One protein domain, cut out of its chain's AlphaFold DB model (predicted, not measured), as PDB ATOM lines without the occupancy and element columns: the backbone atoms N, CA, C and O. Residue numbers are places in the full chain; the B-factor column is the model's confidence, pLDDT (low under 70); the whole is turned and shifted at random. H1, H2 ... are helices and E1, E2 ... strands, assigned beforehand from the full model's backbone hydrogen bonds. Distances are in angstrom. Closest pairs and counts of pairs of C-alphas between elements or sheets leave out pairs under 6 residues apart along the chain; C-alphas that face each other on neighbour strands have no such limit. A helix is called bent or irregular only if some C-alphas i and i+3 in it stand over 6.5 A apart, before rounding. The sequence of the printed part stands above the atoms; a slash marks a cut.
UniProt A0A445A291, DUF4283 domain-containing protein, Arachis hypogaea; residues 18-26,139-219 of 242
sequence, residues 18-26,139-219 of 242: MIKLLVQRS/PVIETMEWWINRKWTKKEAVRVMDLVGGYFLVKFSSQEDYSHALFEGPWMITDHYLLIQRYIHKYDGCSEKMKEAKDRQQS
ATOM      1  N   MET A  18     144.713 130.791  93.231       79.88
ATOM      2  CA  MET A  18     144.768 130.664  91.777       79.88
ATOM      3  C   MET A  18     146.170 130.327  91.294       79.88
ATOM      4  O   MET A  18     147.136 131.037  91.574       79.88
ATOM      5  N   ILE A  19     146.256 129.285  90.476       83.81
ATOM      6  CA  ILE A  19     147.500 128.817  89.872       83.81
ATOM      7  C   ILE A  19     147.512 129.256  88.415       83.81
ATOM      8  O   ILE A  19     146.572 128.997  87.661       83.81
ATOM      9  N   LYS A  20     148.568 129.965  88.010       87.12
ATOM     10  CA  LYS A  20     148.646 130.591  86.688       87.12
ATOM     11  C   LYS A  20     149.385 129.687  85.716       87.12
ATOM     12  O   LYS A  20     150.579 129.443  85.868       87.12
ATOM     13  N   LEU A  21     148.683 129.232  84.687       88.38
ATOM     14  CA  LEU A  21     149.205 128.338  83.663       88.38
ATOM     15  C   LEU A  21     149.230 129.038  82.305       88.38
ATOM     16  O   LEU A  21     148.214 129.505  81.790       88.38
ATOM     17  N   LEU A  22     150.410 129.069  81.699       87.62
ATOM     18  CA  LEU A  22     150.613 129.446  80.312       87.62
ATOM     19  C   LEU A  22     150.677 128.173  79.476       87.62
ATOM     20  O   LEU A  22     151.519 127.318  79.721       87.62
ATOM     21  N   VAL A  23     149.816 128.033  78.475       87.88
ATOM     22  CA  VAL A  23     149.780 126.832  77.626       87.88
ATOM     23  C   VAL A  23     150.329 127.127  76.237       87.88
ATOM     24  O   VAL A  23     149.940 128.100  75.587       87.88
ATOM     25  N   GLN A  24     151.237 126.281  75.760       86.31
ATOM     26  CA  GLN A  24     151.866 126.403  74.449       86.31
ATOM     27  C   GLN A  24     151.758 125.086  73.685       86.31
ATOM     28  O   GLN A  24     152.122 124.025  74.187       86.31
ATOM     29  N   ARG A  25     151.332 125.158  72.424       81.75
ATOM     30  CA  ARG A  25     151.438 124.030  71.497       81.75
ATOM     31  C   ARG A  25     152.848 123.978  70.905       81.75
ATOM     32  O   ARG A  25     153.344 124.985  70.396       81.75
ATOM     33  N   SER A  26     153.484 122.812  70.928       67.25
ATOM     34  CA  SER A  26     154.714 122.576  70.168       67.25
ATOM     35  C   SER A  26     154.439 122.630  68.653       67.25
ATOM     36  O   SER A  26     153.350 122.298  68.177       67.25
ATOM     37  N   PRO A 139     152.656 125.135  94.784       60.59
ATOM     38  CA  PRO A 139     152.576 123.742  94.370       60.59
ATOM     39  C   PRO A 139     153.940 123.299  93.835       60.59
ATOM     40  O   PRO A 139     154.539 123.964  92.988       60.59
ATOM     41  N   VAL A 140     154.445 122.174  94.338       65.56
ATOM     42  CA  VAL A 140     155.691 121.586  93.838       65.56
ATOM     43  C   VAL A 140     155.464 121.156  92.384       65.56
ATOM     44  O   VAL A 140     154.429 120.571  92.060       65.56
ATOM     45  N   ILE A 141     156.424 121.447  91.498       64.19
ATOM     46  CA  ILE A 141     156.335 121.171  90.049       64.19
ATOM     47  C   ILE A 141     155.958 119.705  89.773       64.19
ATOM     48  O   ILE A 141     155.154 119.437  88.887       64.19
ATOM     49  N   GLU A 142     156.475 118.765  90.567       67.62
ATOM     50  CA  GLU A 142     156.179 117.331  90.444       67.62
ATOM     51  C   GLU A 142     154.681 117.022  90.612       67.62
ATOM     52  O   GLU A 142     154.107 116.246  89.845       67.62
ATOM     53  N   THR A 143     154.013 117.682  91.563       76.44
ATOM     54  CA  THR A 143     152.566 117.546  91.780       76.44
ATOM     55  C   THR A 143     151.781 118.090  90.585       76.44
ATOM     56  O   THR A 143     150.786 117.494  90.171       76.44
ATOM     57  N   MET A 144     152.258 119.184  89.980       77.25
ATOM     58  CA  MET A 144     151.659 119.770  88.776       77.25
ATOM     59  C   MET A 144     151.791 118.862  87.559       77.25
ATOM     60  O   MET A 144     150.810 118.638  86.850       77.25
ATOM     61  N   GLU A 145     152.983 118.318  87.318       80.62
ATOM     62  CA  GLU A 145     153.237 117.405  86.203       80.62
ATOM     63  C   GLU A 145     152.373 116.153  86.284       80.62
ATOM     64  O   GLU A 145     151.769 115.756  85.285       80.62
ATOM     65  N   TRP A 146     152.273 115.547  87.468       82.88
ATOM     66  CA  TRP A 146     151.430 114.375  87.671       82.88
ATOM     67  C   TRP A 146     149.962 114.673  87.348       82.88
ATOM     68  O   TRP A 146     149.329 113.945  86.578       82.88
ATOM     69  N   TRP A 147     149.429 115.771  87.884       84.75
ATOM     70  CA  TRP A 147     148.018 116.111  87.727       84.75
ATOM     71  C   TRP A 147     147.674 116.483  86.280       84.75
ATOM     72  O   TRP A 147     146.693 115.987  85.723       84.75
ATOM     73  N   ILE A 148     148.519 117.300  85.639       85.38
ATOM     74  CA  ILE A 148     148.375 117.697  84.232       85.38
ATOM     75  C   ILE A 148     148.407 116.472  83.315       85.38
ATOM     76  O   ILE A 148     147.561 116.351  82.424       85.38
ATOM     77  N   ASN A 149     149.334 115.538  83.545       83.38
ATOM     78  CA  ASN A 149     149.365 114.302  82.770       83.38
ATOM     79  C   ASN A 149     148.093 113.476  83.000       83.38
ATOM     80  O   ASN A 149     147.467 113.039  82.041       83.38
ATOM     81  N   ARG A 150     147.636 113.325  84.245       82.69
ATOM     82  CA  ARG A 150     146.440 112.525  84.539       82.69
ATOM     83  C   ARG A 150     145.148 113.109  83.961       82.69
ATOM     84  O   ARG A 150     144.252 112.346  83.609       82.69
ATOM     85  N   LYS A 151     145.017 114.436  83.890       82.88
ATOM     86  CA  LYS A 151     143.751 115.096  83.526       82.88
ATOM     87  C   LYS A 151     143.681 115.577  82.089       82.88
ATOM     88  O   LYS A 151     142.595 115.558  81.518       82.88
ATOM     89  N   TRP A 152     144.800 115.982  81.497       84.94
ATOM     90  CA  TRP A 152     144.805 116.567  80.155       84.94
ATOM     91  C   TRP A 152     145.525 115.735  79.109       84.94
ATOM     92  O   TRP A 152     145.363 116.010  77.925       84.94
ATOM     93  N   THR A 153     146.295 114.724  79.510       80.50
ATOM     94  CA  THR A 153     147.032 113.898  78.554       80.50
ATOM     95  C   THR A 153     146.257 112.632  78.242       80.50
ATOM     96  O   THR A 153     146.240 111.690  79.030       80.50
ATOM     97  N   LYS A 154     145.633 112.588  77.064       67.56
ATOM     98  CA  LYS A 154     145.011 111.361  76.548       67.56
ATOM     99  C   LYS A 154     145.954 110.595  75.623       67.56
ATOM    100  O   LYS A 154     145.764 109.398  75.423       67.56
ATOM    101  N   LYS A 155     146.944 111.283  75.031       65.00
ATOM    102  CA  LYS A 155     147.778 110.734  73.949       65.00
ATOM    103  C   LYS A 155     149.281 110.838  74.184       65.00
ATOM    104  O   LYS A 155     149.971 109.837  74.017       65.00
ATOM    105  N   GLU A 156     149.802 112.015  74.531       70.56
ATOM    106  CA  GLU A 156     151.255 112.249  74.584       70.56
ATOM    107  C   GLU A 156     151.680 113.087  75.786       70.56
ATOM    108  O   GLU A 156     151.072 114.114  76.069       70.56
ATOM    109  N   ALA A 157     152.779 112.685  76.437       71.44
ATOM    110  CA  ALA A 157     153.306 113.346  77.629       71.44
ATOM    111  C   ALA A 157     153.483 114.862  77.442       71.44
ATOM    112  O   ALA A 157     154.015 115.343  76.431       71.44
ATOM    113  N   VAL A 158     153.059 115.605  78.459       83.00
ATOM    114  CA  VAL A 158     153.115 117.064  78.520       83.00
ATOM    115  C   VAL A 158     154.310 117.481  79.374       83.00
ATOM    116  O   VAL A 158     154.602 116.857  80.391       83.00
ATOM    117  N   ARG A 159     155.021 118.542  78.967       84.25
ATOM    118  CA  ARG A 159     156.138 119.103  79.748       84.25
ATOM    119  C   ARG A 159     155.678 120.337  80.511       84.25
ATOM    120  O   ARG A 159     155.131 121.251  79.890       84.25
ATOM    121  N   VAL A 160     155.976 120.405  81.804       85.81
ATOM    122  CA  VAL A 160     155.717 121.582  82.641       85.81
ATOM    123  C   VAL A 160     157.049 122.253  82.972       85.81
ATOM    124  O   VAL A 160     158.065 121.599  83.170       85.81
ATOM    125  N   MET A 161     157.084 123.581  82.951       85.38
ATOM    126  CA  MET A 161     158.246 124.373  83.353       85.38
ATOM    127  C   MET A 161     157.784 125.450  84.322       85.38
ATOM    128  O   MET A 161     156.821 126.157  84.029       85.38
ATOM    129  N   ASP A 162     158.483 125.596  85.438       83.88
ATOM    130  CA  ASP A 162     158.284 126.721  86.347       83.88
ATOM    131  C   ASP A 162     158.869 128.007  85.751       83.88
ATOM    132  O   ASP A 162     159.936 128.002  85.125       83.88
ATOM    133  N   LEU A 163     158.138 129.105  85.902       80.19
ATOM    134  CA  LEU A 163     158.528 130.441  85.487       80.19
ATOM    135  C   LEU A 163     158.507 131.379  86.691       80.19
ATOM    136  O   LEU A 163     157.676 131.291  87.596       80.19
ATOM    137  N   VAL A 164     159.366 132.393  86.631       75.06
ATOM    138  CA  VAL A 164     159.414 133.449  87.644       75.06
ATOM    139  C   VAL A 164     158.040 134.114  87.803       75.06
ATOM    140  O   VAL A 164     157.401 134.503  86.825       75.06
ATOM    141  N   GLY A 165     157.609 134.287  89.055       72.38
ATOM    142  CA  GLY A 165     156.350 134.954  89.398       72.38
ATOM    143  C   GLY A 165     155.151 134.021  89.591       72.38
ATOM    144  O   GLY A 165     154.017 134.501  89.546       72.38
ATOM    145  N   GLY A 166     155.388 132.720  89.802       75.56
ATOM    146  CA  GLY A 166     154.334 131.737  90.084       75.56
ATOM    147  C   GLY A 166     153.502 131.381  88.852       75.56
ATOM    148  O   GLY A 166     152.299 131.140  88.959       75.56
ATOM    149  N   TYR A 167     154.127 131.430  87.675       82.19
ATOM    150  CA  TYR A 167     153.532 130.975  86.423       82.19
ATOM    151  C   TYR A 167     154.150 129.636  86.048       82.19
ATOM    152  O   TYR A 167     155.359 129.480  86.136       82.19
ATOM    153  N   PHE A 168     153.356 128.713  85.520       85.75
ATOM    154  CA  PHE A 168     153.887 127.492  84.915       85.75
ATOM    155  C   PHE A 168     153.630 127.503  83.413       85.75
ATOM    156  O   PHE A 168     152.533 127.829  82.965       85.75
ATOM    157  N   LEU A 169     154.632 127.145  82.614       87.00
ATOM    158  CA  LEU A 169     154.489 126.927  81.179       87.00
ATOM    159  C   LEU A 169     154.265 125.444  80.902       87.00
ATOM    160  O   LEU A 169     155.142 124.619  81.135       87.00
ATOM    161  N   VAL A 170     153.118 125.127  80.322       89.50
ATOM    162  CA  VAL A 170     152.719 123.777  79.937       89.50
ATOM    163  C   VAL A 170     152.847 123.642  78.420       89.50
ATOM    164  O   VAL A 170     152.156 124.324  77.656       89.50
ATOM    165  N   LYS A 171     153.761 122.784  77.964       88.19
ATOM    166  CA  LYS A 171     153.997 122.502  76.543       88.19
ATOM    167  C   LYS A 171     153.315 121.205  76.131       88.19
ATOM    168  O   LYS A 171     153.714 120.127  76.567       88.19
ATOM    169  N   PHE A 172     152.349 121.330  75.229       87.62
ATOM    170  CA  PHE A 172     151.608 120.210  74.663       87.62
ATOM    171  C   PHE A 172     152.210 119.753  73.333       87.62
ATOM    172  O   PHE A 172     152.509 120.564  72.444       87.62
ATOM    173  N   SER A 173     152.342 118.438  73.183       84.50
ATOM    174  CA  SER A 173     152.721 117.783  71.926       84.50
ATOM    175  C   SER A 173     151.494 117.556  71.032       84.50
ATOM    176  O   SER A 173     151.492 117.916  69.852       84.50
ATOM    177  N   SER A 174     150.389 117.109  71.635       83.38
ATOM    178  CA  SER A 174     149.105 116.876  70.971       83.38
ATOM    179  C   SER A 174     148.254 118.149  70.858       83.38
ATOM    180  O   SER A 174     148.055 118.887  71.825       83.38
ATOM    181  N   GLN A 175     147.698 118.398  69.664       83.06
ATOM    182  CA  GLN A 175     146.713 119.470  69.443       83.06
ATOM    183  C   GLN A 175     145.407 119.202  70.198       83.06
ATOM    184  O   GLN A 175     144.742 120.150  70.608       83.06
ATOM    185  N   GLU A 176     145.032 117.936  70.350       83.75
ATOM    186  CA  GLU A 176     143.801 117.549  71.033       83.75
ATOM    187  C   GLU A 176     143.910 117.814  72.532       83.75
ATOM    188  O   GLU A 176     143.048 118.490  73.078       83.75
ATOM    189  N   ASP A 177     145.019 117.406  73.155       87.50
ATOM    190  CA  ASP A 177     145.274 117.634  74.584       87.50
ATOM    191  C   ASP A 177     145.387 119.145  74.889       87.50
ATOM    192  O   ASP A 177     144.838 119.635  75.873       87.50
ATOM    193  N   TYR A 178     146.008 119.921  73.987       87.19
ATOM    194  CA  TYR A 178     146.048 121.388  74.072       87.19
ATOM    195  C   TYR A 178     144.655 122.031  73.984       87.19
ATOM    196  O   TYR A 178     144.341 122.937  74.756       87.19
ATOM    197  N   SER A 179     143.824 121.595  73.028       84.06
ATOM    198  CA  SER A 179     142.453 122.100  72.881       84.06
ATOM    199  C   SER A 179     141.592 121.719  74.086       84.06
ATOM    200  O   SER A 179     140.851 122.561  74.583       84.06
ATOM    201  N   HIS A 180     141.732 120.486  74.576       84.88
ATOM    202  CA  HIS A 180     141.038 119.976  75.753       84.88
ATOM    203  C   HIS A 180     141.330 120.866  76.965       84.88
ATOM    204  O   HIS A 180     140.412 121.456  77.526       84.88
ATOM    205  N   ALA A 181     142.612 121.080  77.280       87.00
ATOM    206  CA  ALA A 181     143.028 121.928  78.395       87.00
ATOM    207  C   ALA A 181     142.506 123.376  78.290       87.00
ATOM    208  O   ALA A 181     142.193 123.994  79.303       87.00
ATOM    209  N   LEU A 182     142.390 123.939  77.082       84.62
ATOM    210  CA  LEU A 182     141.935 125.323  76.900       84.62
ATOM    211  C   LEU A 182     140.424 125.521  76.954       84.62
ATOM    212  O   LEU A 182     139.982 126.579  77.396       84.62
ATOM    213  N   PHE A 183     139.647 124.573  76.432       83.75
ATOM    214  CA  PHE A 183     138.233 124.808  76.137       83.75
ATOM    215  C   PHE A 183     137.273 123.965  76.973       83.75
ATOM    216  O   PHE A 183     136.094 124.306  77.038       83.75
ATOM    217  N   GLU A 184     137.738 122.892  77.615       83.25
ATOM    218  CA  GLU A 184     136.844 121.921  78.260       83.25
ATOM    219  C   GLU A 184     136.628 122.128  79.761       83.25
ATOM    220  O   GLU A 184     135.999 121.289  80.402       83.25
ATOM    221  N   GLY A 185     137.031 123.265  80.335       72.81
ATOM    222  CA  GLY A 185     136.496 123.604  81.648       72.81
ATOM    223  C   GLY A 185     137.029 124.860  82.322       72.81
ATOM    224  O   GLY A 185     138.026 125.449  81.899       72.81
ATOM    225  N   PRO A 186     136.385 125.242  83.436       70.75
ATOM    226  CA  PRO A 186     137.119 125.663  84.616       70.75
ATOM    227  C   PRO A 186     137.835 124.441  85.217       70.75
ATOM    228  O   PRO A 186     137.243 123.373  85.367       70.75
ATOM    229  N   TRP A 187     139.110 124.588  85.573       84.44
ATOM    230  CA  TRP A 187     139.921 123.496  86.113       84.44
ATOM    231  C   TRP A 187     140.328 123.779  87.550       84.44
ATOM    232  O   TRP A 187     140.584 124.931  87.905       84.44
ATOM    233  N   MET A 188     140.418 122.721  88.356       80.56
ATOM    234  CA  MET A 188     140.864 122.791  89.743       80.56
ATOM    235  C   MET A 188     141.858 121.682  90.058       80.56
ATOM    236  O   MET A 188     141.637 120.547  89.645       80.56
ATOM    237  N   ILE A 189     142.903 122.003  90.817       79.62
ATOM    238  CA  ILE A 189     143.897 121.056  91.341       79.62
ATOM    239  C   ILE A 189     144.010 121.299  92.836       79.62
ATOM    240  O   ILE A 189     144.316 122.427  93.210       79.62
ATOM    241  N   THR A 190     143.760 120.272  93.659       76.75
ATOM    242  CA  THR A 190     143.862 120.348  95.133       76.75
ATOM    243  C   THR A 190     143.217 121.629  95.681       76.75
ATOM    244  O   THR A 190     143.880 122.455  96.299       76.75
ATOM    245  N   ASP A 191     141.949 121.850  95.322       73.38
ATOM    246  CA  ASP A 191     141.143 123.034  95.661       73.38
ATOM    247  C   ASP A 191     141.620 124.397  95.132       73.38
ATOM    248  O   ASP A 191     140.974 125.410  95.392       73.38
ATOM    249  N   HIS A 192     142.670 124.451  94.310       78.88
ATOM    250  CA  HIS A 192     143.115 125.662  93.622       78.88
ATOM    251  C   HIS A 192     142.519 125.774  92.220       78.88
ATOM    252  O   HIS A 192     142.609 124.841  91.421       78.88
ATOM    253  N   TYR A 193     141.991 126.946  91.866       83.69
ATOM    254  CA  TYR A 193     141.530 127.214  90.503       83.69
ATOM    255  C   TYR A 193     142.707 127.445  89.558       83.69
ATOM    256  O   TYR A 193     143.654 128.166  89.879       83.69
ATOM    257  N   LEU A 194     142.625 126.894  88.350       85.88
ATOM    258  CA  LEU A 194     143.617 127.151  87.313       85.88
ATOM    259  C   LEU A 194     143.189 128.337  86.453       85.88
ATOM    260  O   LEU A 194     142.130 128.333  85.826       85.88
ATOM    261  N   LEU A 195     144.071 129.326  86.361       85.94
ATOM    262  CA  LEU A 195     144.019 130.333  85.316       85.94
ATOM    263  C   LEU A 195     144.799 129.848  84.108       85.94
ATOM    264  O   LEU A 195     146.028 129.863  84.118       85.94
ATOM    265  N   ILE A 196     144.090 129.472  83.052       87.81
ATOM    266  CA  ILE A 196     144.715 129.026  81.811       87.81
ATOM    267  C   ILE A 196     144.739 130.176  80.815       87.81
ATOM    268  O   ILE A 196     143.703 130.726  80.444       87.81
ATOM    269  N   GLN A 197     145.933 130.517  80.343       86.25
ATOM    270  CA  GLN A 197     146.130 131.504  79.293       86.25
ATOM    271  C   GLN A 197     147.012 130.937  78.186       86.25
ATOM    272  O   GLN A 197     148.042 130.310  78.430       86.25
ATOM    273  N   ARG A 198     146.638 131.190  76.929       85.81
ATOM    274  CA  ARG A 198     147.491 130.849  75.790       85.81
ATOM    275  C   ARG A 198     148.796 131.636  75.870       85.81
ATOM    276  O   ARG A 198     148.786 132.863  75.936       85.81
ATOM    277  N   TYR A 199     149.917 130.930  75.801       84.25
ATOM    278  CA  TYR A 199     151.226 131.550  75.695       84.25
ATOM    279  C   TYR A 199     151.361 132.260  74.343       84.25
ATOM    280  O   TYR A 199     151.241 131.633  73.286       84.25
ATOM    281  N   ILE A 200     151.605 133.571  74.376       77.00
ATOM    282  CA  ILE A 200     151.862 134.392  73.189       77.00
ATOM    283  C   ILE A 200     153.338 134.775  73.210       77.00
ATOM    284  O   ILE A 200     153.771 135.577  74.040       77.00
ATOM    285  N   HIS A 201     154.119 134.216  72.289       66.06
ATOM    286  CA  HIS A 201     155.488 134.665  72.099       66.06
ATOM    287  C   HIS A 201     155.453 136.016  71.381       66.06
ATOM    288  O   HIS A 201     154.840 136.142  70.320       66.06
ATOM    289  N   LYS A 202     156.122 137.034  71.935       56.97
ATOM    290  CA  LYS A 202     156.109 138.407  71.391       56.97
ATOM    291  C   LYS A 202     156.602 138.514  69.933       56.97
ATOM    292  O   LYS A 202     156.391 139.543  69.305       56.97
ATOM    293  N   TYR A 203     157.200 137.452  69.387       52.09
ATOM    294  CA  TYR A 203     157.766 137.388  68.037       52.09
ATOM    295  C   TYR A 203     157.078 136.381  67.089       52.09
ATOM    296  O   TYR A 203     157.483 136.258  65.934       52.09
ATOM    297  N   ASP A 204     156.018 135.683  67.515       50.31
ATOM    298  CA  ASP A 204     155.379 134.636  66.691       50.31
ATOM    299  C   ASP A 204     154.523 135.178  65.522       50.31
ATOM    300  O   ASP A 204     154.085 134.409  64.665       50.31
ATOM    301  N   GLY A 205     154.351 136.501  65.407       45.34
ATOM    302  CA  GLY A 205     153.629 137.155  64.303       45.34
ATOM    303  C   GLY A 205     154.344 137.162  62.940       45.34
ATOM    304  O   GLY A 205     153.774 137.644  61.967       45.34
ATOM    305  N   CYS A 206     155.574 136.642  62.834       40.16
ATOM    306  CA  CYS A 206     156.362 136.690  61.590       40.16
ATOM    307  C   CYS A 206     156.435 135.377  60.791       40.16
ATOM    308  O   CYS A 206     156.946 135.384  59.673       40.16
ATOM    309  N   SER A 207     155.938 134.241  61.298       44.97
ATOM    310  CA  SER A 207     156.187 132.957  60.607       44.97
ATOM    311  C   SER A 207     155.348 132.734  59.339       44.97
ATOM    312  O   SER A 207     155.754 131.972  58.463       44.97
ATOM    313  N   GLU A 208     154.220 133.435  59.195       46.44
ATOM    314  CA  GLU A 208     153.339 133.301  58.026       46.44
ATOM    315  C   GLU A 208     153.854 134.110  56.825       46.44
ATOM    316  O   GLU A 208     153.856 133.627  55.693       46.44
ATOM    317  N   LYS A 209     154.453 135.281  57.082       44.84
ATOM    318  CA  LYS A 209     155.074 136.131  56.050       44.84
ATOM    319  C   LYS A 209     156.352 135.535  55.456       44.84
ATOM    320  O   LYS A 209     156.740 135.895  54.349       44.84
ATOM    321  N   MET A 210     156.984 134.591  56.157       49.44
ATOM    322  CA  MET A 210     158.226 133.960  55.709       49.44
ATOM    323  C   MET A 210     157.994 132.723  54.826       49.44
ATOM    324  O   MET A 210     158.847 132.402  54.000       49.44
ATOM    325  N   LYS A 211     156.831 132.058  54.936       55.97
ATOM    326  CA  LYS A 211     156.425 130.988  54.002       55.97
ATOM    327  C   LYS A 211     155.994 131.560  52.651       55.97
ATOM    328  O   LYS A 211     156.480 131.107  51.622       55.97
ATOM    329  N   GLU A 212     155.199 132.630  52.664       54.75
ATOM    330  CA  GLU A 212     154.726 133.302  51.445       54.75
ATOM    331  C   GLU A 212     155.877 133.915  50.620       54.75
ATOM    332  O   GLU A 212     155.867 133.871  49.389       54.75
ATOM    333  N   ALA A 213     156.920 134.427  51.285       55.38
ATOM    334  CA  ALA A 213     158.125 134.915  50.615       55.38
ATOM    335  C   ALA A 213     158.937 133.783  49.961       55.38
ATOM    336  O   ALA A 213     159.463 133.954  48.862       55.38
ATOM    337  N   LYS A 214     158.999 132.608  50.598       60.22
ATOM    338  CA  LYS A 214     159.743 131.456  50.077       60.22
ATOM    339  C   LYS A 214     159.047 130.827  48.870       60.22
ATOM    340  O   LYS A 214     159.710 130.558  47.872       60.22
ATOM    341  N   ASP A 215     157.722 130.704  48.919       59.97
ATOM    342  CA  ASP A 215     156.924 130.176  47.807       59.97
ATOM    343  C   ASP A 215     156.944 131.127  46.593       59.97
ATOM    344  O   ASP A 215     157.044 130.679  45.447       59.97
ATOM    345  N   ARG A 216     156.969 132.452  46.820       62.91
ATOM    346  CA  ARG A 216     157.185 133.445  45.749       62.91
ATOM    347  C   ARG A 216     158.569 133.347  45.114       62.91
ATOM    348  O   ARG A 216     158.664 133.442  43.892       62.91
ATOM    349  N   GLN A 217     159.620 133.143  45.908       60.84
ATOM    350  CA  GLN A 217     160.978 132.986  45.381       60.84
ATOM    351  C   GLN A 217     161.100 131.701  44.544       60.84
ATOM    352  O   GLN A 217     161.669 131.725  43.456       60.84
ATOM    353  N   GLN A 218     160.506 130.595  45.006       59.69
ATOM    354  CA  GLN A 218     160.533 129.305  44.306       59.69
ATOM    355  C   GLN A 218     159.775 129.361  42.965       59.69
ATOM    356  O   GLN A 218     160.230 128.796  41.971       59.69
ATOM    357  N   SER A 219     158.649 130.088  42.914       60.09
ATOM    358  CA  SER A 219     157.869 130.276  41.684       60.09
ATOM    359  C   SER A 219     158.566 131.183  40.660       60.09
ATOM    360  O   SER A 219     158.416 130.960  39.458       60.09
TER     361      SER A 219
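This is residues 18 to 26 and 139 to 219 of the 242 residues of the protein "DUF4283 domain-containing protein" of Arachis hypogaea (UniProt A0A445A291). A strongly twisted five-stranded sheet, curled like part of a barrel, has helices H1 and H2 packed on its one face, in two layers, a sheet with helices on one face. From this compact body a long arm sticks out, residues 202 to 219, made mostly of helix H3. The printed part has 90 residues, with three named helices and five named strands, in the order E1, H1, E2, E3, H2, E4, E5, H3; the sheet is mixed, in the order E2, E3, E1, E5, E4, and the class is mixed, helices and strands. The whole is loose, with a radius of gyration of the C-alphas of 16.1 A, and elongated, spanning 56 by 29 by 21 A, the length made by the arm.

E1, residues 18 to 25, is an inner strand of the sheet. E3, residues 167 to 172, is its parallel neighbour, with N 22 and O 168 2.8 A apart, and so is E5, residues 192 to 198, with N 21 and O 195 2.8 A apart. E2, residues 159 to 163, is an edge strand and forms an antiparallel hairpin with E3, N 161 and O 169 being 2.9 A apart. E4, residues 187 to 189, is the other edge strand and forms a hairpin with E5, N 194 and O 187 being 2.9 A apart. These pairs are within hydrogen-bond range. H1, residues 141 to 152, is on the sheet at a height of 6.5 A, slantwise to the strands, at 38 degrees to E3 on the local plane; the closest C-alphas of H1 and E2 are those of Glu 145 and Val 160, 6.0 A apart. H2, residues 175 to 183, is on the sheet at a height of 7.7 A, along the strands, at 7 degrees to E3 on the local plane; its closest C-alphas with E5 are those of Leu 182 and Ile 196, 6.7 A apart. H1 touches H2 with residue 152 alone, about perpendicular at 82 degrees; the closest C-alphas are those of Trp 152 and Asp 177, 5.7 A apart. H3, residues 204 to 219, is not on the sheet and is apart from H1 and H2. Every O i to N i+4 pair is within hydrogen-bond range in H1 and H2, but 8 of 12 in H3.

E1 begins at C-alpha 18 (144.768, 130.664, 91.777) and is 22.4 A long. H1 is 15.9 A, E2 12.9 A, E3 16.1 A, H2 12.1 A, E4 7.0 A and E5 19.1 A. H3, 25.5 A, ends at C-alpha 219 (157.869, 130.276, 41.684) and is irregular, with C-alphas 205 and 208 7.4 A apart.

The C-alphas of Asp 191 and Ser 219, the two farthest apart, are 57.0 A apart. Residues 27 to 138 are not printed; C-alphas 26 and 139 are 24.3 A apart across the cut. Of the links that are printed whole, none is long. The mean pLDDT of the printed part is 75.2; 26 residues are under 70, among them residues 139 to 142 and 201 to 219.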